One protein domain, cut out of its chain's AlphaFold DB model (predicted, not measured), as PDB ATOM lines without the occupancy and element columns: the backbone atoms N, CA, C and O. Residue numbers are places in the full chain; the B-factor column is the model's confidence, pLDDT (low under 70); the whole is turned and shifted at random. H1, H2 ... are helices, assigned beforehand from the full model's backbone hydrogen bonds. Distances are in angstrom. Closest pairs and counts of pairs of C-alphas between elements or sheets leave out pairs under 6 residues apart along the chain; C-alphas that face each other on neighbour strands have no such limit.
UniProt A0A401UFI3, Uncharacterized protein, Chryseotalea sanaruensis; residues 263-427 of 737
ATOM      1  N   LYS A 263     181.921  -8.961  33.753       94.00
ATOM      2  CA  LYS A 263     182.998  -8.801  34.745       94.00
ATOM      3  C   LYS A 263     184.138  -9.797  34.544       94.00
ATOM      4  O   LYS A 263     185.297  -9.419  34.712       94.00
ATOM      5  N   VAL A 264     183.826 -11.051  34.212       93.62
ATOM      6  CA  VAL A 264     184.836 -12.083  33.928       93.62
ATOM      7  C   VAL A 264     185.634 -11.717  32.678       93.62
ATOM      8  O   VAL A 264     186.854 -11.607  32.773       93.62
ATOM      9  N   ASN A 265     184.958 -11.437  31.559       90.94
ATOM     10  CA  ASN A 265     185.613 -11.110  30.287       90.94
ATOM     11  C   ASN A 265     186.473  -9.842  30.395       90.94
ATOM     12  O   ASN A 265     187.619  -9.820  29.946       90.94
ATOM     13  N   TYR A 266     185.968  -8.807  31.075       91.12
ATOM     14  CA  TYR A 266     186.736  -7.594  31.348       91.12
ATOM     15  C   TYR A 266     188.038  -7.898  32.109       91.12
ATOM     16  O   TYR A 266     189.111  -7.419  31.734       91.12
ATOM     17  N   LYS A 267     187.966  -8.726  33.161       89.06
ATOM     18  CA  LYS A 267     189.139  -9.086  33.968       89.06
ATOM     19  C   LYS A 267     190.151  -9.933  33.201       89.06
ATOM     20  O   LYS A 267     191.344  -9.726  33.393       89.06
ATOM     21  N   SER A 268     189.706 -10.875  32.373       88.31
ATOM     22  CA  SER A 268     190.607 -11.780  31.649       88.31
ATOM     23  C   SER A 268     191.227 -11.161  30.399       88.31
ATOM     24  O   SER A 268     192.352 -11.502  30.052       88.31
ATOM     25  N   GLU A 269     190.508 -10.280  29.698       88.25
ATOM     26  CA  GLU A 269     190.947  -9.776  28.392       88.25
ATOM     27  C   GLU A 269     191.466  -8.339  28.481       88.25
ATOM     28  O   GLU A 269     192.592  -8.053  28.063       88.25
ATOM     29  N   ILE A 270     190.685  -7.432  29.073       89.44
ATOM     30  CA  ILE A 270     190.993  -5.997  29.061       89.44
ATOM     31  C   ILE A 270     192.105  -5.648  30.041       89.44
ATOM     32  O   ILE A 270     193.016  -4.910  29.669       89.44
ATOM     33  N   LEU A 271     192.088  -6.192  31.264       87.94
ATOM     34  CA  LEU A 271     193.164  -5.924  32.228       87.94
ATOM     35  C   LEU A 271     194.512  -6.444  31.720       87.94
ATOM     36  O   LEU A 271     195.498  -5.708  31.733       87.94
ATOM     37  N   THR A 272     194.547  -7.661  31.174       89.81
ATOM     38  CA  THR A 272     195.759  -8.213  30.558       89.81
ATOM     39  C   THR A 272     196.232  -7.355  29.380       89.81
ATOM     40  O   THR A 272     197.423  -7.067  29.262       89.81
ATOM     41  N   MET A 273     195.317  -6.869  28.536       90.69
ATOM     42  CA  MET A 273     195.656  -5.948  27.445       90.69
ATOM     43  C   MET A 273     196.222  -4.611  27.960       90.69
ATOM     44  O   MET A 273     197.192  -4.094  27.402       90.69
ATOM     45  N   GLN A 274     195.676  -4.059  29.049       90.25
ATOM     46  CA  GLN A 274     196.178  -2.835  29.689       90.25
ATOM     47  C   GLN A 274     197.573  -3.023  30.314       90.25
ATOM     48  O   GLN A 274     198.418  -2.122  30.241       90.25
ATOM     49  N   GLU A 275     197.854  -4.193  30.887       91.25
ATOM     50  CA  GLU A 275     199.186  -4.555  31.388       91.25
ATOM     51  C   GLU A 275     200.203  -4.683  30.248       91.25
ATOM     52  O   GLU A 275     201.323  -4.164  30.343       91.25
ATOM     53  N   GLN A 276     199.809  -5.312  29.136       92.00
ATOM     54  CA  GLN A 276     200.634  -5.417  27.932       92.00
ATOM     55  C   GLN A 276     200.933  -4.037  27.325       92.00
ATOM     56  O   GLN A 276     202.091  -3.761  26.993       92.00
ATOM     57  N   LEU A 277     199.932  -3.151  27.239       93.94
ATOM     58  CA  LEU A 277     200.103  -1.746  26.842       93.94
ATOM     59  C   LEU A 277     201.129  -1.042  27.734       93.94
ATOM     60  O   LEU A 277     202.099  -0.469  27.243       93.94
ATOM     61  N   SER A 278     200.947  -1.143  29.051       93.88
ATOM     62  CA  SER A 278     201.824  -0.509  30.037       93.88
ATOM     63  C   SER A 278     203.259  -1.032  29.962       93.88
ATOM     64  O   SER A 278     204.215  -0.275  30.127       93.88
ATOM     65  N   THR A 279     203.428  -2.328  29.698       94.69
ATOM     66  CA  THR A 279     204.742  -2.961  29.548       94.69
ATOM     67  C   THR A 279     205.455  -2.481  28.286       94.69
ATOM     68  O   THR A 279     206.634  -2.132  28.347       94.69
ATOM     69  N   ASN A 280     204.751  -2.427  27.150       94.75
ATOM     70  CA  ASN A 280     205.311  -1.916  25.897       94.75
ATOM     71  C   ASN A 280     205.696  -0.437  26.028       94.75
ATOM     72  O   ASN A 280     206.801  -0.062  25.646       94.75
ATOM     73  N   GLU A 281     204.832   0.378  26.633       95.69
ATOM     74  CA  GLU A 281     205.079   1.806  26.846       95.69
ATOM     75  C   GLU A 281     206.330   2.062  27.696       95.69
ATOM     76  O   GLU A 281     207.160   2.905  27.342       95.69
ATOM     77  N   LYS A 282     206.515   1.297  28.783       95.69
ATOM     78  CA  LYS A 282     207.721   1.370  29.624       95.69
ATOM     79  C   LYS A 282     208.980   1.015  28.837       95.69
ATOM     80  O   LYS A 282     209.909   1.816  28.822       95.69
ATOM     81  N   LYS A 283     208.984  -0.132  28.145       95.44
ATOM     82  CA  LYS A 283     210.135  -0.594  27.346       95.44
ATOM     83  C   LYS A 283     210.519   0.415  26.263       95.44
ATOM     84  O   LYS A 283     211.683   0.768  26.122       95.44
ATOM     85  N   ILE A 284     209.533   0.923  25.522       95.94
ATOM     86  CA  ILE A 284     209.756   1.915  24.464       95.94
ATOM     87  C   ILE A 284     210.288   3.229  25.051       95.94
ATOM     88  O   ILE A 284     211.228   3.812  24.514       95.94
ATOM     89  N   THR A 285     209.715   3.696  26.162       94.81
ATOM     90  CA  THR A 285     210.147   4.939  26.815       94.81
ATOM     91  C   THR A 285     211.561   4.820  27.389       94.81
ATOM     92  O   THR A 285     212.336   5.772  27.298       94.81
ATOM     93  N   GLU A 286     211.926   3.659  27.933       94.88
ATOM     94  CA  GLU A 286     213.284   3.360  28.394       94.88
ATOM     95  C   GLU A 286     214.297   3.455  27.248       94.88
ATOM     96  O   GLU A 286     215.268   4.206  27.356       94.88
ATOM     97  N   VAL A 287     214.023   2.808  26.111       94.88
ATOM     98  CA  VAL A 287     214.893   2.891  24.927       94.88
ATOM     99  C   VAL A 287     214.989   4.321  24.397       94.88
ATOM    100  O   VAL A 287     216.086   4.788  24.101       94.88
ATOM    101  N   LEU A 288     213.879   5.063  24.335       94.25
ATOM    102  CA  LEU A 288     213.905   6.475  23.939       94.25
ATOM    103  C   LEU A 288     214.760   7.329  24.885       94.25
ATOM    104  O   LEU A 288     215.417   8.264  24.431       94.25
ATOM    105  N   ASN A 289     214.776   7.026  26.185       93.62
ATOM    106  CA  ASN A 289     215.633   7.719  27.143       93.62
ATOM    107  C   ASN A 289     217.113   7.350  26.966       93.62
ATOM    108  O   ASN A 289     217.949   8.252  26.989       93.62
ATOM    109  N   ILE A 290     217.435   6.078  26.708       92.38
ATOM    110  CA  ILE A 290     218.799   5.642  26.358       92.38
ATOM    111  C   ILE A 290     219.267   6.350  25.083       92.38
ATOM    112  O   ILE A 290     220.359   6.911  25.048       92.38
ATOM    113  N   LEU A 291     218.418   6.409  24.055       91.19
ATOM    114  CA  LEU A 291     218.720   7.069  22.786       91.19
ATOM    115  C   LEU A 291     218.855   8.589  22.902       91.19
ATOM    116  O   LEU A 291     219.350   9.203  21.964       91.19
ATOM    117  N   LYS A 292     218.493   9.233  24.019       89.38
ATOM    118  CA  LYS A 292     218.846  10.648  24.235       89.38
ATOM    119  C   LYS A 292     220.348  10.811  24.460       89.38
ATOM    120  O   LYS A 292     220.943  11.721  23.894       89.38
ATOM    121  N   THR A 293     220.998   9.890  25.170       87.69
ATOM    122  CA  THR A 293     222.422  10.000  25.545       87.69
ATOM    123  C   THR A 293     223.344   9.081  24.740       87.69
ATOM    124  O   THR A 293     224.428   9.503  24.358       87.69
ATOM    125  N   SER A 294     222.900   7.875  24.386       86.00
ATOM    126  CA  SER A 294     223.673   6.861  23.651       86.00
ATOM    127  C   SER A 294     223.330   6.815  22.159       86.00
ATOM    128  O   SER A 294     222.206   7.142  21.773       86.00
ATOM    129  N   SER A 295     224.284   6.391  21.327       81.81
ATOM    130  CA  SER A 295     224.118   6.168  19.878       81.81
ATOM    131  C   SER A 295     223.845   4.706  19.505       81.81
ATOM    132  O   SER A 295     223.777   4.385  18.323       81.81
ATOM    133  N   SER A 296     223.667   3.820  20.489       84.12
ATOM    134  CA  SER A 296     223.234   2.436  20.273       84.12
ATOM    135  C   SER A 296     222.174   2.030  21.292       84.12
ATOM    136  O   SER A 296     222.346   2.274  22.490       84.12
ATOM    137  N   ALA A 297     221.113   1.375  20.823       88.69
ATOM    138  CA  ALA A 297     220.122   0.721  21.667       88.69
ATOM    139  C   ALA A 297     219.401  -0.387  20.888       88.69
ATOM    140  O   ALA A 297     219.220  -0.274  19.672       88.69
ATOM    141  N   ASP A 298     218.951  -1.417  21.602       89.50
ATOM    142  CA  ASP A 298     218.107  -2.464  21.033       89.50
ATOM    143  C   ASP A 298     216.677  -1.950  20.880       89.50
ATOM    144  O   ASP A 298     216.015  -1.559  21.844       89.50
ATOM    145  N   LEU A 299     216.204  -1.924  19.636       91.88
ATOM    146  CA  LEU A 299     214.906  -1.363  19.295       91.88
ATOM    147  C   LEU A 299     213.775  -2.271  19.775       91.88
ATOM    148  O   LEU A 299     213.729  -3.464  19.462       91.88
ATOM    149  N   VAL A 300     212.803  -1.679  20.464       92.81
ATOM    150  CA  VAL A 300     211.614  -2.397  20.923       92.81
ATOM    151  C   VAL A 300     210.478  -2.198  19.929       92.81
ATOM    152  O   VAL A 300     210.023  -1.077  19.673       92.81
ATOM    153  N   ARG A 301     209.989  -3.322  19.401       91.25
ATOM    154  CA  ARG A 301     208.787  -3.387  18.569       91.25
ATOM    155  C   ARG A 301     207.576  -3.755  19.408       91.25
ATOM    156  O   ARG A 301     207.677  -4.523  20.359       91.25
ATOM    157  N   ILE A 302     206.433  -3.214  19.006       92.31
ATOM    158  CA  ILE A 302     205.144  -3.522  19.621       92.31
ATOM    159  C   ILE A 302     204.790  -4.977  19.316       92.31
ATOM    160  O   ILE A 302     204.926  -5.431  18.176       92.31
ATOM    161  N   ASP A 303     204.309  -5.689  20.329       89.75
ATOM    162  CA  ASP A 303     203.814  -7.054  20.181       89.75
ATOM    163  C   ASP A 303     202.657  -7.125  19.159       89.75
ATOM    164  O   ASP A 303     201.683  -6.372  19.235       89.75
ATOM    165  N   LYS A 304     202.754  -8.046  18.193       90.56
ATOM    166  CA  LYS A 304     201.716  -8.265  17.174       90.56
ATOM    167  C   LYS A 304     200.410  -8.771  17.783       90.56
ATOM    168  O   LYS A 304     199.344  -8.402  17.292       90.56
ATOM    169  N   GLU A 305     200.486  -9.583  18.835       90.31
ATOM    170  CA  GLU A 305     199.312 -10.090  19.544       90.31
ATOM    171  C   GLU A 305     198.549  -8.937  20.206       90.31
ATOM    172  O   GLU A 305     197.329  -8.850  20.079       90.31
ATOM    173  N   LEU A 306     199.273  -7.994  20.819       91.12
ATOM    174  CA  LEU A 306     198.690  -6.789  21.408       91.12
ATOM    175  C   LEU A 306     197.988  -5.923  20.352       91.12
ATOM    176  O   LEU A 306     196.870  -5.466  20.579       91.12
ATOM    177  N   ILE A 307     198.618  -5.722  19.187       92.00
ATOM    178  CA  ILE A 307     198.011  -4.978  18.070       92.00
ATOM    179  C   ILE A 307     196.702  -5.643  17.629       92.00
ATOM    180  O   ILE A 307     195.706  -4.953  17.416       92.00
ATOM    181  N   TYR A 308     196.702  -6.971  17.485       90.44
ATOM    182  CA  TYR A 308     195.520  -7.723  17.073       90.44
ATOM    183  C   TYR A 308     194.391  -7.613  18.105       90.44
ATOM    184  O   TYR A 308     193.272  -7.261  17.739       90.44
ATOM    185  N   LYS A 309     194.696  -7.832  19.392       89.69
ATOM    186  CA  LYS A 309     193.720  -7.705  20.482       89.69
ATOM    187  C   LYS A 309     193.120  -6.303  20.531       89.69
ATOM    188  O   LYS A 309     191.903  -6.178  20.485       89.69
ATOM    189  N   LEU A 310     193.948  -5.254  20.528       90.19
ATOM    190  CA  LEU A 310     193.459  -3.871  20.561       90.19
ATOM    191  C   LEU A 310     192.554  -3.546  19.379       90.19
ATOM    192  O   LEU A 310     191.509  -2.945  19.583       90.19
ATOM    193  N   ASN A 311     192.901  -3.976  18.166       90.19
ATOM    194  CA  ASN A 311     192.079  -3.699  16.987       90.19
ATOM    195  C   ASN A 311     190.704  -4.390  17.021       90.19
ATOM    196  O   ASN A 311     189.790  -3.919  16.339       90.19
ATOM    197  N   ASN A 312     190.545  -5.474  17.790       89.75
ATOM    198  CA  ASN A 312     189.256  -6.148  17.950       89.75
ATOM    199  C   ASN A 312     188.288  -5.338  18.828       89.75
ATOM    200  O   ASN A 312     187.100  -5.311  18.521       89.75
ATOM    201  N   TYR A 313     188.785  -4.634  19.853       89.69
ATOM    202  CA  TYR A 313     187.949  -3.810  20.745       89.69
ATOM    203  C   TYR A 313     187.932  -2.319  20.367       89.69
ATOM    204  O   TYR A 313     186.954  -1.619  20.619       89.69
ATOM    205  N   ASP A 314     189.010  -1.807  19.768       89.75
ATOM    206  CA  ASP A 314     189.212  -0.387  19.487       89.75
ATOM    207  C   ASP A 314     190.034  -0.161  18.205       89.75
ATOM    208  O   ASP A 314     191.260  -0.024  18.211       89.75
ATOM    209  N   LYS A 315     189.332  -0.088  17.068       87.62
ATOM    210  CA  LYS A 315     189.934   0.077  15.730       87.62
ATOM    211  C   LYS A 315     190.744   1.368  15.562       87.62
ATOM    212  O   LYS A 315     191.620   1.409  14.702       87.62
ATOM    213  N   ASN A 316     190.443   2.412  16.338       89.56
ATOM    214  CA  ASN A 316     191.159   3.692  16.312       89.56
ATOM    215  C   ASN A 316     191.780   3.992  17.683       89.56
ATOM    216  O   ASN A 316     191.573   5.064  18.257       89.56
ATOM    217  N   SER A 317     192.509   3.013  18.225       94.12
ATOM    218  CA  SER A 317     193.093   3.107  19.559       94.12
ATOM    219  C   SER A 317     194.173   4.184  19.663       94.12
ATOM    220  O   SER A 317     195.237   4.099  19.045       94.12
ATOM    221  N   LEU A 318     193.926   5.153  20.546       95.56
ATOM    222  CA  LEU A 318     194.875   6.210  20.901       95.56
ATOM    223  C   LEU A 318     196.159   5.649  21.531       95.56
ATOM    224  O   LEU A 318     197.259   6.071  21.177       95.56
ATOM    225  N   ALA A 319     196.043   4.669  22.434       95.12
ATOM    226  CA  ALA A 319     197.211   4.038  23.051       95.12
ATOM    227  C   ALA A 319     198.097   3.351  21.997       95.12
ATOM    228  O   ALA A 319     199.320   3.494  22.020       95.12
ATOM    229  N   LEU A 320     197.485   2.671  21.022       95.19
ATOM    230  CA  LEU A 320     198.226   2.054  19.926       95.19
ATOM    231  C   LEU A 320     198.892   3.094  19.014       95.19
ATOM    232  O   LEU A 320     200.042   2.898  18.622       95.19
ATOM    233  N   ALA A 321     198.207   4.193  18.687       96.31
ATOM    234  CA  ALA A 321     198.784   5.273  17.886       96.31
ATOM    235  C   ALA A 321     200.021   5.889  18.568       96.31
ATOM    236  O   ALA A 321     201.058   6.069  17.926       96.31
ATOM    237  N   LEU A 322     199.955   6.109  19.888       96.75
ATOM    238  CA  LEU A 322     201.087   6.578  20.695       96.75
ATOM    239  C   LEU A 322     202.267   5.601  20.666       96.75
ATOM    240  O   LEU A 322     203.399   6.016  20.408       96.75
ATOM    241  N   LEU A 323     202.010   4.306  20.878       96.25
ATOM    242  CA  LEU A 323     203.053   3.281  20.827       96.25
ATOM    243  C   LEU A 323     203.682   3.184  19.435       96.25
ATOM    244  O   LEU A 323     204.901   3.066  19.333       96.25
ATOM    245  N   ARG A 324     202.885   3.256  18.358       95.75
ATOM    246  CA  ARG A 324     203.384   3.220  16.970       95.75
ATOM    247  C   ARG A 324     204.305   4.392  16.682       95.75
ATOM    248  O   ARG A 324     205.417   4.178  16.198       95.75
ATOM    249  N   TYR A 325     203.875   5.600  17.038       97.06
ATOM    250  CA  TYR A 325     204.694   6.798  16.890       97.06
ATOM    251  C   TYR A 325     206.007   6.680  17.678       97.06
ATOM    252  O   TYR A 325     207.087   6.859  17.119       97.06
ATOM    253  N   LYS A 326     205.944   6.301  18.962       96.31
ATOM    254  CA  LYS A 326     207.141   6.149  19.803       96.31
ATOM    255  C   LYS A 326     208.057   5.008  19.350       96.31
ATOM    256  O   LYS A 326     209.275   5.140  19.439       96.31
ATOM    257  N   SER A 327     207.499   3.900  18.862       95.62
ATOM    258  CA  SER A 327     208.269   2.785  18.301       95.62
ATOM    259  C   SER A 327     209.056   3.236  17.072       95.62
ATOM    260  O   SER A 327     210.266   3.033  17.017       95.62
ATOM    261  N   PHE A 328     208.410   3.965  16.158       96.56
ATOM    262  CA  PHE A 328     209.080   4.577  15.012       96.56
ATOM    263  C   PHE A 328     210.130   5.624  15.427       96.56
ATOM    264  O   PHE A 328     211.228   5.667  14.872       96.56
ATOM    265  N   LYS A 329     209.834   6.439  16.447       95.62
ATOM    266  CA  LYS A 329     210.752   7.466  16.954       95.62
ATOM    267  C   LYS A 329     212.098   6.888  17.408       95.62
ATOM    268  O   LYS A 329     213.115   7.551  17.220       95.62
ATOM    269  N   GLN A 330     212.136   5.664  17.942       94.81
ATOM    270  CA  GLN A 330     213.400   4.995  18.287       94.81
ATOM    271  C   GLN A 330     214.292   4.805  17.049       94.81
ATOM    272  O   GLN A 330     215.461   5.188  17.062       94.81
ATOM    273  N   GLU A 331     213.731   4.263  15.960       92.56
ATOM    274  CA  GLU A 331     214.447   4.056  14.693       92.56
ATOM    275  C   GLU A 331     214.922   5.382  14.091       92.56
ATOM    276  O   GLU A 331     216.049   5.485  13.598       92.56
ATOM    277  N   TRP A 332     214.074   6.410  14.159       93.31
ATOM    278  CA  TRP A 332     214.401   7.742  13.666       93.31
ATOM    279  C   TRP A 332     215.562   8.381  14.450       93.31
ATOM    280  O   TRP A 332     216.542   8.802  13.831       93.31
ATOM    281  N   MET A 333     215.510   8.375  15.788       91.75
ATOM    282  CA  MET A 333     216.579   8.916  16.642       91.75
ATOM    283  C   MET A 333     217.902   8.160  16.471       91.75
ATOM    284  O   MET A 333     218.965   8.777  16.430       91.75
ATOM    285  N   LEU A 334     217.857   6.830  16.338       90.50
ATOM    286  CA  LEU A 334     219.061   6.028  16.118       90.50
ATOM    287  C   LEU A 334     219.757   6.418  14.805       90.50
ATOM    288  O   LEU A 334     220.972   6.605  14.785       90.50
ATOM    289  N   LYS A 335     218.992   6.595  13.718       88.69
ATOM    290  CA  LYS A 335     219.539   7.044  12.427       88.69
ATOM    291  C   LYS A 335     220.108   8.455  12.496       88.69
ATOM    292  O   LYS A 335     221.142   8.712  11.888       88.69
ATOM    293  N   GLU A 336     219.458   9.361  13.220       87.50
ATOM    294  CA  GLU A 336     219.954  10.728  13.411       87.50
ATOM    295  C   GLU A 336     221.332  10.741  14.086       87.50
ATOM    296  O   GLU A 336     222.205  11.512  13.695       87.50
ATOM    297  N   LYS A 337     221.577   9.822  15.024       84.25
ATOM    298  CA  LYS A 337     222.861   9.701  15.727       84.25
ATOM    299  C   LYS A 337     224.005   9.097  14.915       84.25
ATOM    300  O   LYS A 337     225.150   9.184  15.350       84.25
ATOM    301  N   LEU A 338     223.738   8.543  13.732       76.00
ATOM    302  CA  LEU A 338     224.784   8.089  12.805       76.00
ATOM    303  C   LEU A 338     225.517   9.255  12.108       76.00
ATOM    304  O   LEU A 338     226.394   9.024  11.275       76.00
ATOM    305  N   GLN A 339     225.188  10.509  12.439       66.25
ATOM    306  CA  GLN A 339     225.923  11.697  12.005       66.25
ATOM    307  C   GLN A 339     227.341  11.726  12.611       66.25
ATOM    308  O   GLN A 339     227.563  12.302  13.672       66.25
ATOM    309  N   ALA A 340     228.327  11.140  11.928       56.81
ATOM    310  CA  ALA A 340     229.740  11.367  12.233       56.81
ATOM    311  C   ALA A 340     230.304  12.494  11.351       56.81
ATOM    312  O   ALA A 340     230.121  12.492  10.131       56.81
ATOM    313  N   SER A 341     231.009  13.451  11.961       53.66
ATOM    314  CA  SER A 341     231.626  14.607  11.289       53.66
ATOM    315  C   SER A 341     232.655  14.226  10.216       53.66
ATOM    316  O   SER A 341     232.808  14.970   9.249       53.66
ATOM    317  N   ASP A 342     233.276  13.046  10.341       52.47
ATOM    318  CA  ASP A 342     234.324  12.531   9.443       52.47
ATOM    319  C   ASP A 342     233.799  11.661   8.284       52.47
ATOM    320  O   ASP A 342     234.571  11.037   7.556       52.47
ATOM    321  N   THR A 343     232.480  11.595   8.082       61.50
ATOM    322  CA  THR A 343     231.908  10.820   6.970       61.50
ATOM    323  C   THR A 343     232.153  11.486   5.617       61.50
ATOM    324  O   THR A 343     232.071  12.710   5.463       61.50
ATOM    325  N   LEU A 344     232.422  10.658   4.601       77.25
ATOM    326  CA  LEU A 344     232.567  11.108   3.216       77.25
ATOM    327  C   LEU A 344     231.321  11.902   2.794       77.25
ATOM    328  O   LEU A 344     230.195  11.526   3.114       77.25
ATOM    329  N   LEU A 345     231.511  12.985   2.032       81.25
ATOM    330  CA  LEU A 345     230.429  13.897   1.635       81.25
ATOM    331  C   LEU A 345     229.209  13.164   1.046       81.25
ATOM    332  O   LEU A 345     228.082  13.468   1.419       81.25
ATOM    333  N   ASN A 346     229.427  12.155   0.199       79.56
ATOM    334  CA  ASN A 346     228.342  11.374  -0.406       79.56
ATOM    335  C   ASN A 346     227.513  10.609   0.641       79.56
ATOM    336  O   ASN A 346     226.288  10.637   0.588       79.56
ATOM    337  N   GLN A 347     228.163  10.009   1.643       82.94
ATOM    338  CA  GLN A 347     227.477   9.316   2.741       82.94
ATOM    339  C   GLN A 347     226.654  10.294   3.589       82.94
ATOM    340  O   GLN A 347     225.536   9.982   3.994       82.94
ATOM    341  N   ARG A 348     227.162  11.515   3.808       85.19
ATOM    342  CA  ARG A 348     226.407  12.576   4.495       85.19
ATOM    343  C   ARG A 348     225.150  12.972   3.728       85.19
ATOM    344  O   ARG A 348     224.092  13.127   4.335       85.19
ATOM    345  N   LEU A 349     225.251  13.130   2.408       89.00
ATOM    346  CA  LEU A 349     224.102  13.451   1.557       89.00
ATOM    347  C   LEU A 349     223.039  12.344   1.610       89.00
ATOM    348  O   LEU A 349     221.845  12.641   1.727       89.00
ATOM    349  N   GLU A 350     223.460  11.078   1.564       89.75
ATOM    350  CA  GLU A 350     222.567   9.919   1.690       89.75
ATOM    351  C   GLU A 350     221.877   9.865   3.056       89.75
ATOM    352  O   GLU A 350     220.665   9.625   3.129       89.75
ATOM    353  N   LEU A 351     222.621  10.142   4.130       89.88
ATOM    354  CA  LEU A 351     222.088  10.192   5.486       89.88
ATOM    355  C   LEU A 351     220.997  11.261   5.612       89.88
ATOM    356  O   LEU A 351     219.875  10.931   5.994       89.88
ATOM    357  N   TYR A 352     221.272  12.516   5.235       91.56
ATOM    358  CA  TYR A 352     220.271  13.586   5.330       91.56
ATOM    359  C   TYR A 352     219.061  13.342   4.427       91.56
ATOM    360  O   TYR A 352     217.927  13.582   4.840       91.56
ATOM    361  N   SER A 353     219.275  12.785   3.232       91.81
ATOM    362  CA  SER A 353     218.180  12.359   2.354       91.81
ATOM    363  C   SER A 353     217.274  11.329   3.035       91.81
ATOM    364  O   SER A 353     216.049  11.427   2.973       91.81
ATOM    365  N   THR A 354     217.872  10.357   3.725       91.56
ATOM    366  CA  THR A 354     217.139   9.338   4.484       91.56
ATOM    367  C   THR A 354     216.404   9.958   5.671       91.56
ATOM    368  O   THR A 354     215.235   9.645   5.888       91.56
ATOM    369  N   LEU A 355     217.041  10.862   6.416       92.81
ATOM    370  CA  LEU A 355     216.438  11.530   7.572       92.81
ATOM    371  C   LEU A 355     215.225  12.390   7.188       92.81
ATOM    372  O   LEU A 355     214.223  12.359   7.897       92.81
ATOM    373  N   ILE A 356     215.254  13.075   6.040       93.56
ATOM    374  CA  ILE A 356     214.089  13.810   5.514       93.56
ATOM    375  C   ILE A 356     212.917  12.856   5.239       93.56
ATOM    376  O   ILE A 356     211.775  13.151   5.592       93.56
ATOM    377  N   GLN A 357     213.177  11.685   4.650       91.81
ATOM    378  CA  GLN A 357     212.127  10.688   4.421       91.81
ATOM    379  C   GLN A 357     211.567  10.127   5.735       91.81
ATOM    380  O   GLN A 357     210.352   9.989   5.866       91.81
ATOM    381  N   GLN A 358     212.428   9.834   6.713       92.94
ATOM    382  CA  GLN A 358     211.999   9.382   8.042       92.94
ATOM    383  C   GLN A 358     211.160  10.450   8.751       92.94
ATOM    384  O   GLN A 358     210.126  10.128   9.323       92.94
ATOM    385  N   ASN A 359     211.540  11.723   8.639       94.69
ATOM    386  CA  ASN A 359     210.778  12.834   9.197       94.69
ATOM    387  C   ASN A 359     209.358  12.920   8.604       94.69
ATOM    388  O   ASN A 359     208.397  13.108   9.342       94.69
ATOM    389  N   ARG A 360     209.185  12.663   7.298       92.62
ATOM    390  CA  ARG A 360     207.845  12.582   6.686       92.62
ATOM    391  C   ARG A 360     207.007  11.411   7.194       92.62
ATOM    392  O   ARG A 360     205.792  11.543   7.309       92.62
ATOM    393  N   ILE A 361     207.632  10.268   7.477       94.69
ATOM    394  CA  ILE A 361     206.938   9.139   8.110       94.69
ATOM    395  C   ILE A 361     206.544   9.518   9.545       94.69
ATOM    396  O   ILE A 361     205.422   9.225   9.951       94.69
ATOM    397  N   ALA A 362     207.415  10.226  10.276       96.00
ATOM    398  CA  ALA A 362     207.109  10.764  11.602       96.00
ATOM    399  C   ALA A 362     205.889  11.694  11.561       96.00
ATOM    400  O   ALA A 362     204.982  11.521  12.368       96.00
ATOM    401  N   ASP A 363     205.842  12.627  10.602       95.31
ATOM    402  CA  ASP A 363     204.705  13.532  10.402       95.31
ATOM    403  C   ASP A 363     203.420  12.756  10.086       95.31
ATOM    404  O   ASP A 363     202.399  12.982  10.721       95.31
ATOM    405  N   SER A 364     203.472  11.754   9.200       95.88
ATOM    406  CA  SER A 364     202.309  10.901   8.909       95.88
ATOM    407  C   SER A 364     201.795  10.167  10.152       95.88
ATOM    408  O   SER A 364     200.597  10.192  10.424       95.88
ATOM    409  N   LEU A 365     202.682   9.538  10.928       96.38
ATOM    410  CA  LEU A 365     202.307   8.844  12.167       96.38
ATOM    411  C   LEU A 365     201.817   9.819  13.245       96.38
ATOM    412  O   LEU A 365     200.965   9.468  14.061       96.38
ATOM    413  N   TYR A 366     202.345  11.042  13.254       96.06
ATOM    414  CA  TYR A 366     201.864  12.118  14.109       96.06
ATOM    415  C   TYR A 366     200.449  12.562  13.712       96.06
ATOM    416  O   TYR A 366     199.617  12.752  14.597       96.06
ATOM    417  N   GLN A 367     200.135  12.673  12.416       95.81
ATOM    418  CA  GLN A 367     198.768  12.949  11.962       95.81
ATOM    419  C   GLN A 367     197.813  11.813  12.351       95.81
ATOM    420  O   GLN A 367     196.746  12.087  12.899       95.81
ATOM    421  N   ASP A 368     198.211  10.550  12.170       93.88
ATOM    422  CA  ASP A 368     197.421   9.399  12.629       93.88
ATOM    423  C   ASP A 368     197.151   9.492  14.141       93.88
ATOM    424  O   ASP A 368     196.009   9.360  14.589       93.88
ATOM    425  N   LEU A 369     198.176   9.828  14.932       95.88
ATOM    426  CA  LEU A 369     198.027  10.100  16.358       95.88
ATOM    427  C   LEU A 369     197.021  11.230  16.618       95.88
ATOM    428  O   LEU A 369     196.103  11.025  17.406       95.88
ATOM    429  N   GLN A 370     197.129  12.377  15.945       94.69
ATOM    430  CA  GLN A 370     196.183  13.491  16.100       94.69
ATOM    431  C   GLN A 370     194.738  13.065  15.816       94.69
ATOM    432  O   GLN A 370     193.844  13.384  16.596       94.69
ATOM    433  N   THR A 371     194.502  12.279  14.761       94.94
ATOM    434  CA  THR A 371     193.150  11.785  14.438       94.94
ATOM    435  C   THR A 371     192.584  10.826  15.489       94.94
ATOM    436  O   THR A 371     191.366  10.710  15.634       94.94
ATOM    437  N   SER A 372     193.447  10.154  16.256       94.38
ATOM    438  CA  SER A 372     193.040   9.271  17.354       94.38
ATOM    439  C   SER A 372     192.731  10.018  18.663       94.38
ATOM    440  O   SER A 372     192.109   9.441  19.560       94.38
ATOM    441  N   ILE A 373     193.105  11.299  18.782       94.62
ATOM    442  CA  ILE A 373     192.833  12.132  19.964       94.62
ATOM    443  C   ILE A 373     191.397  12.662  19.889       94.62
ATOM    444  O   ILE A 373     191.118  13.776  19.451       94.62
ATOM    445  N   THR A 374     190.460  11.837  20.345       94.50
ATOM    446  CA  THR A 374     189.044  12.188  20.514       94.50
ATOM    447  C   THR A 374     188.655  12.108  21.989       94.50
ATOM    448  O   THR A 374     189.318  11.427  22.772       94.50
ATOM    449  N   ASN A 375     187.576  12.784  22.397       92.69
ATOM    450  CA  ASN A 375     187.109  12.719  23.789       92.69
ATOM    451  C   ASN A 375     186.801  11.273  24.220       92.69
ATOM    452  O   ASN A 375     187.210  10.865  25.304       92.69
ATOM    453  N   ASP A 376     186.165  10.487  23.349       91.38
ATOM    454  CA  ASP A 376     185.840   9.082  23.613       91.38
ATOM    455  C   ASP A 376     187.106   8.243  23.815       91.38
ATOM    456  O   ASP A 376     187.220   7.514  24.799       91.38
ATOM    457  N   ASN A 377     188.100   8.393  22.937       92.75
ATOM    458  CA  ASN A 377     189.358   7.654  23.052       92.75
ATOM    459  C   ASN A 377     190.168   8.059  24.290       92.75
ATOM    460  O   ASN A 377     190.831   7.216  24.895       92.75
ATOM    461  N   ILE A 378     190.094   9.326  24.704       93.75
ATOM    462  CA  ILE A 378     190.706   9.781  25.958       93.75
ATOM    463  C   ILE A 378     190.044   9.095  27.158       93.75
ATOM    464  O   ILE A 378     190.753   8.703  28.083       93.75
ATOM    465  N   ILE A 379     188.717   8.930  27.150       91.44
ATOM    466  CA  ILE A 379     187.992   8.240  28.227       91.44
ATOM    467  C   ILE A 379     188.358   6.751  28.246       91.44
ATOM    468  O   ILE A 379     188.752   6.244  29.295       91.44
ATOM    469  N   LYS A 380     188.316   6.072  27.090       91.44
ATOM    470  CA  LYS A 380     188.674   4.644  26.960       91.44
ATOM    471  C   LYS A 380     190.069   4.326  27.507       91.44
ATOM    472  O   LYS A 380     190.280   3.298  28.140       91.44
ATOM    473  N   HIS A 381     191.030   5.228  27.289       92.19
ATOM    474  CA  HIS A 381     192.434   5.051  27.686       92.19
ATOM    475  C   HIS A 381     192.842   5.946  28.867       92.19
ATOM    476  O   HIS A 381     194.029   6.216  29.064       92.19
ATOM    477  N   GLN A 382     191.887   6.412  29.679       91.50
ATOM    478  CA  GLN A 382     192.127   7.439  30.701       91.50
ATOM    479  C   GLN A 382     193.227   7.052  31.694       91.50
ATOM    480  O   GLN A 382     194.091   7.874  32.008       91.50
ATOM    481  N   GLN A 383     193.214   5.810  32.184       90.25
ATOM    482  CA  GLN A 383     194.202   5.346  33.157       90.25
ATOM    483  C   GLN A 383     195.608   5.292  32.547       90.25
ATOM    484  O   GLN A 383     196.553   5.796  33.148       90.25
ATOM    485  N   TYR A 384     195.731   4.763  31.327       93.88
ATOM    486  CA  TYR A 384     196.986   4.738  30.574       93.88
ATOM    487  C   TYR A 384     197.553   6.155  30.386       93.88
ATOM    488  O   TYR A 384     198.702   6.430  30.737       93.88
ATOM    489  N   LEU A 385     196.721   7.094  29.923       95.38
ATOM    490  CA  LEU A 385     197.125   8.487  29.722       95.38
ATOM    491  C   LEU A 385     197.506   9.177  31.035       95.38
ATOM    492  O   LEU A 385     198.473   9.936  31.077       95.38
ATOM    493  N   LYS A 386     196.780   8.913  32.124       94.50
ATOM    494  CA  LYS A 386     197.106   9.457  33.447       94.50
ATOM    495  C   LYS A 386     198.470   8.968  33.932       94.50
ATOM    496  O   LYS A 386     199.244   9.774  34.440       94.50
ATOM    497  N   THR A 387     198.768   7.683  33.750       95.12
ATOM    498  CA  THR A 387     200.023   7.068  34.197       95.12
ATOM    499  C   THR A 387     201.238   7.558  33.409       95.12
ATOM    500  O   THR A 387     202.258   7.857  34.022       95.12
ATOM    501  N   PHE A 388     201.147   7.651  32.079       95.88
ATOM    502  CA  PHE A 388     202.323   7.905  31.230       95.88
ATOM    503  C   PHE A 388     202.434   9.338  30.701       95.88
ATOM    504  O   PHE A 388     203.529   9.778  30.358       95.88
ATOM    505  N   TYR A 389     201.324  10.074  30.664       95.69
ATOM    506  CA  TYR A 389     201.252  11.414  30.078       95.69
ATOM    507  C   TYR A 389     200.667  12.456  31.038       95.69
ATOM    508  O   TYR A 389     200.504  13.600  30.647       95.69
ATOM    509  N   GLY A 390     200.322  12.109  32.284       94.06
ATOM    510  CA  GLY A 390     199.689  13.054  33.215       94.06
ATOM    511  C   GLY A 390     198.253  13.445  32.831       94.06
ATOM    512  O   GLY A 390     197.737  14.456  33.300       94.06
ATOM    513  N   GLY A 391     197.591  12.642  31.990       94.06
ATOM    514  CA  GLY A 391     196.233  12.880  31.501       94.06
ATOM    515  C   GLY A 391     196.195  13.712  30.217       94.06
ATOM    516  O   GLY A 391     197.172  13.774  29.474       94.06
ATOM    517  N   LYS A 392     195.046  14.344  29.938       94.25
ATOM    518  CA  LYS A 392     194.816  15.091  28.689       94.25
ATOM    519  C   LYS A 392     195.815  16.237  28.492       94.25
ATOM    520  O   LYS A 392     196.394  16.356  27.424       94.25
ATOM    521  N   SER A 393     196.069  17.032  29.531       94.25
ATOM    522  CA  SER A 393     196.957  18.199  29.435       94.25
ATOM    523  C   SER A 393     198.403  17.832  29.094       94.25
ATOM    524  O   SER A 393     199.044  18.527  28.307       94.25
ATOM    525  N   GLY A 394     198.938  16.751  29.665       95.56
ATOM    526  CA  GLY A 394     200.295  16.323  29.337       95.56
ATOM    527  C   GLY A 394     200.383  15.528  28.030       95.56
ATOM    528  O   GLY A 394     201.419  15.600  27.371       95.56
ATOM    529  N   LEU A 395     199.298  14.884  27.576       96.50
ATOM    530  CA  LEU A 395     199.192  14.396  26.195       96.50
ATOM    531  C   LEU A 395     199.255  15.564  25.197       96.50
ATOM    532  O   LEU A 395     200.048  15.515  24.259       96.50
ATOM    533  N   ASP A 396     198.487  16.631  25.429       95.00
ATOM    534  CA  ASP A 396     198.498  17.827  24.580       95.00
ATOM    535  C   ASP A 396     199.913  18.428  24.524       95.00
ATOM    536  O   ASP A 396     200.449  18.654  23.437       95.00
ATOM    537  N   LYS A 397     200.571  18.576  25.684       96.50
ATOM    538  CA  LYS A 397     201.965  19.037  25.772       96.50
ATOM    539  C   LYS A 397     202.922  18.146  24.972       96.50
ATOM    540  O   LYS A 397     203.689  18.662  24.163       96.50
ATOM    541  N   PHE A 398     202.845  16.826  25.153       96.44
ATOM    542  CA  PHE A 398     203.654  15.867  24.398       96.44
ATOM    543  C   PHE A 398     203.464  16.061  22.891       96.44
ATOM    544  O   PHE A 398     204.433  16.222  22.158       96.44
ATOM    545  N   THR A 399     202.222  16.132  22.408       96.12
ATOM    546  CA  THR A 399     201.974  16.293  20.969       96.12
ATOM    547  C   THR A 399     202.464  17.629  20.402       96.12
ATOM    548  O   THR A 399     202.890  17.675  19.248       96.12
ATOM    549  N   GLN A 400     202.444  18.708  21.187       96.00
ATOM    550  CA  GLN A 400     203.002  20.001  20.782       96.00
ATOM    551  C   GLN A 400     204.534  19.961  20.686       96.00
ATOM    552  O   GLN A 400     205.108  20.489  19.727       96.00
ATOM    553  N   GLU A 401     205.192  19.315  21.652       96.62
ATOM    554  CA  GLU A 401     206.643  19.104  21.646       96.62
ATOM    555  C   GLU A 401     207.074  18.259  20.441       96.62
ATOM    556  O   GLU A 401     208.007  18.632  19.730       96.62
ATOM    557  N   GLU A 402     206.353  17.173  20.149       96.31
ATOM    558  CA  GLU A 402     206.639  16.305  19.001       96.31
ATOM    559  C   GLU A 402     206.436  17.022  17.658       96.31
ATOM    560  O   GLU A 402     207.293  16.929  16.782       96.31
ATOM    561  N   ASN A 403     205.370  17.814  17.498       96.38
ATOM    562  CA  ASN A 403     205.160  18.628  16.292       96.38
ATOM    563  C   ASN A 403     206.301  19.634  16.076       96.38
ATOM    564  O   ASN A 403     206.812  19.807  14.967       96.38
ATOM    565  N   SER A 404     206.722  20.290  17.160       96.56
ATOM    566  CA  SER A 404     207.827  21.249  17.127       96.56
ATOM    567  C   SER A 404     209.142  20.564  16.750       96.56
ATOM    568  O   SER A 404     209.890  21.094  15.928       96.56
ATOM    569  N   LEU A 405     209.396  19.367  17.290       95.31
ATOM    570  CA  LEU A 405     210.554  18.544  16.945       95.31
ATOM    571  C   LEU A 405     210.541  18.147  15.464       95.31
ATOM    572  O   LEU A 405     211.528  18.383  14.778       95.31
ATOM    573  N   ILE A 406     209.428  17.610  14.952       95.75
ATOM    574  CA  ILE A 406     209.296  17.192  13.546       95.75
ATOM    575  C   ILE A 406     209.611  18.361  12.605       95.75
ATOM    576  O   ILE A 406     210.456  18.222  11.717       95.75
ATOM    577  N   LYS A 407     209.008  19.533  12.836       94.81
ATOM    578  CA  LYS A 407     209.239  20.736  12.017       94.81
ATOM    579  C   LYS A 407     210.680  21.237  12.091       94.81
ATOM    580  O   LYS A 407     211.266  21.582  11.061       94.81
ATOM    581  N   LYS A 408     211.254  21.271  13.297       95.69
ATOM    582  CA  LYS A 408     212.639  21.701  13.508       95.69
ATOM    583  C   LYS A 408     213.615  20.755  12.810       95.69
ATOM    584  O   LYS A 408     214.392  21.204  11.975       95.69
ATOM    585  N   SER A 409     213.509  19.453  13.066       94.19
ATOM    586  CA  SER A 409     214.374  18.440  12.462       94.19
ATOM    587  C   SER A 409     214.294  18.445  10.934       94.19
ATOM    588  O   SER A 409     215.323  18.334  10.279       94.19
ATOM    589  N   LEU A 410     213.107  18.639  10.340       93.94
ATOM    590  CA  LEU A 410     212.979  18.757   8.883       93.94
ATOM    591  C   LEU A 410     213.785  19.940   8.334       93.94
ATOM    592  O   LEU A 410     214.501  19.793   7.344       93.94
ATOM    593  N   THR A 411     213.676  21.093   8.997       92.81
ATOM    594  CA  THR A 411     214.395  22.320   8.631       92.81
ATOM    595  C   THR A 411     215.906  22.120   8.746       92.81
ATOM    596  O   THR A 411     216.650  22.471   7.824       92.81
ATOM    597  N   ASP A 412     216.358  21.491   9.832       92.38
ATOM    598  CA  ASP A 412     217.772  21.213  10.088       92.38
ATOM    599  C   ASP A 412     218.340  20.220   9.056       92.38
ATOM    600  O   ASP A 412     219.392  20.466   8.458       92.38
ATOM    601  N   TYR A 413     217.638  19.115   8.773       92.88
ATOM    602  CA  TYR A 413     218.078  18.128   7.780       92.88
ATOM    603  C   TYR A 413     218.098  18.710   6.365       92.88
ATOM    604  O   TYR A 413     219.041  18.461   5.613       92.88
ATOM    605  N   HIS A 414     217.086  19.505   5.999       92.06
ATOM    606  CA  HIS A 414     217.030  20.172   4.698       92.06
ATOM    607  C   HIS A 414     218.177  21.160   4.515       92.06
ATOM    608  O   HIS A 414     218.841  21.132   3.477       92.06
ATOM    609  N   SER A 415     218.436  21.991   5.523       90.00
ATOM    610  CA  SER A 415     219.514  22.983   5.490       90.00
ATOM    611  C   SER A 415     220.875  22.306   5.332       90.00
ATOM    612  O   SER A 415     221.653  22.672   4.452       90.00
ATOM    613  N   ASN A 416     221.129  21.245   6.104       89.88
ATOM    614  CA  ASN A 416     222.371  20.480   6.013       89.88
ATOM    615  C   ASN A 416     222.532  19.747   4.672       89.88
ATOM    616  O   ASN A 416     223.632  19.732   4.113       89.88
ATOM    617  N   LEU A 417     221.449  19.182   4.123       90.69
ATOM    618  CA  LEU A 417     221.461  18.589   2.785       90.69
ATOM    619  C   LEU A 417     221.791  19.646   1.723       90.69
ATOM    620  O   LEU A 417     222.671  19.425   0.895       90.69
ATOM    621  N   LYS A 418     221.135  20.814   1.776       89.12
ATOM    622  CA  LYS A 418     221.349  21.930   0.841       89.12
ATOM    623  C   LYS A 418     222.803  22.417   0.869       89.12
ATOM    624  O   LYS A 418     223.415  22.556  -0.187       89.12
ATOM    625  N   VAL A 419     223.379  22.605   2.059       87.69
ATOM    626  CA  VAL A 419     224.796  22.980   2.227       87.69
ATOM    627  C   VAL A 419     225.729  21.894   1.685       87.69
ATOM    628  O   VAL A 419     226.676  22.202   0.965       87.69
ATOM    629  N   GLY A 420     225.464  20.617   1.981       87.94
ATOM    630  CA  GLY A 420     226.263  19.506   1.459       87.94
ATOM    631  C   GLY A 420     226.252  19.434  -0.072       87.94
ATOM    632  O   GLY A 420     227.299  19.224  -0.685       87.94
ATOM    633  N   LEU A 421     225.084  19.643  -0.689       88.62
ATOM    634  CA  LEU A 421     224.926  19.659  -2.143       88.62
ATOM    635  C   LEU A 421     225.715  20.816  -2.767       88.62
ATOM    636  O   LEU A 421     226.476  20.591  -3.705       88.62
ATOM    637  N   LEU A 422     225.616  22.025  -2.210       85.06
ATOM    638  CA  LEU A 422     226.390  23.179  -2.678       85.06
ATOM    639  C   LEU A 422     227.902  22.939  -2.578       85.06
ATOM    640  O   LEU A 422     228.621  23.169  -3.548       85.06
ATOM    641  N   THR A 423     228.378  22.390  -1.458       84.19
ATOM    642  CA  THR A 423     229.791  22.015  -1.290       84.19
ATOM    643  C   THR A 423     230.236  20.981  -2.329       84.19
ATOM    644  O   THR A 423     231.367  21.039  -2.806       84.19
ATOM    645  N   SER A 424     229.361  20.041  -2.712       82.12
ATOM    646  CA  SER A 424     229.677  19.050  -3.751       82.12
ATOM    647  C   SER A 424     229.845  19.678  -5.139       82.12
ATOM    648  O   SER A 424     230.697  19.230  -5.901       82.12
ATOM    649  N   LEU A 425     229.097  20.749  -5.430       77.56
ATOM    650  CA  LEU A 425     229.162  21.488  -6.694       77.56
ATOM    651  C   LEU A 425     230.332  22.481  -6.746       77.56
ATOM    652  O   LEU A 425     230.892  22.720  -7.812       77.56
ATOM    653  N   GLN A 426     230.717  23.055  -5.604       73.00
ATOM    654  CA  GLN A 426     231.782  24.060  -5.498       73.00
ATOM    655  C   GLN A 426     233.201  23.481  -5.443       73.00
ATOM    656  O   GLN A 426     234.150  24.261  -5.365       73.00
ATOM    657  N   ARG A 427     233.386  22.152  -5.484       63.72
ATOM    658  CA  ARG A 427     234.718  21.536  -5.612       63.72
ATOM    659  C   ARG A 427     235.322  21.889  -6.974       63.72
ATOM    660  O   ARG A 427     235.289  21.101  -7.912       63.72
TER     661      ARG A 427
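AT A GLANCE: This is residues 263 to 427 of the 737 residues of an uncharacterized protein of Chryseotalea sanaruensis (UniProt A0A401UFI3). What shape do these coordinates make? They make a rod of four long helices, H1, H3, H4 and H7, side by side in that order, with H3 nearest to the middle. The short helices H2, H5 and H6 sit toward the end where H1 begins, and there residues 263 to 268 of H1 stick out. How is it made up? The printed part has 165 residues with seven named helices, H1 to H7 along the chain, and no named strand: an all-helix domain. It is only just loose, close to compact, with a radius of gyration of the C-alphas of 18.6 A and spans of 72 by 29 by 25 A.

IN THESE COORDINATES: Where do the first helices lie? H1, residues 263 to 293, begins with C-alpha 263 at (182.998, -8.801, 34.745) and is 44.6 A long. H2 is residues 304 to 313, and H3, residues 318 to 336, is 26.6 A long. What follows? H4, residues 345 to 372, is 40.8 A long and begins with C-alpha 345 at (230.429, 13.897, 1.635). H5 is residues 375 to 380, H6 is residues 382 to 389, and H7, residues 392 to 425, is 49.7 A long and ends with C-alpha 425 at (229.162, 21.488, -6.694).

HOW THE PARTS SIT: What does H1 touch? With residues 277 to 291 alone it touches H3, closest at the C-alphas of Leu 288 and Gln 330, 5.9 A apart, the same way at a shallow tilt of 20 degrees. With residues 273 to 277 alone it touches H2, closest at the C-alphas of Met 273 and Leu 306, 6.8 A apart, at a steep tilt of 49 degrees. How do H3, H4 and H7 stand? H3 and H4 form a helical hairpin at a shallow tilt of 9 degrees, with the C-alphas of Leu 318 and Ser 372 closest at 5.0 A. H4 touches H7, opposite ways at a shallow tilt of 23 degrees, and the C-alphas of Tyr 352 and Tyr 413 are closest at 5.6 A. H3 and H7 are near each other, while H1 is apart from H4 and H7. Where are H5 and H6? H5 touches no helix; H6 and H7 touch only at the corner, closest at the C-alphas of Tyr 389 and Leu 395, 5.3 A apart. How do the backbones run? Every O i to N i+4 pair is within hydrogen-bond range in H4, H5, H6 and H7, against 24 of 27 in H1, 5 of 6 in H2 and 14 of 15 in H3.

THE WHOLE: How large is it? The C-alphas of Lys 263 and Arg 427, the two farthest apart, are 72.3 A apart. Is it continuous and sure? The printed part has no cut and no long link; the mean pLDDT of the printed part is 90.7, and residues 339 to 343 and residue 427 are under 70.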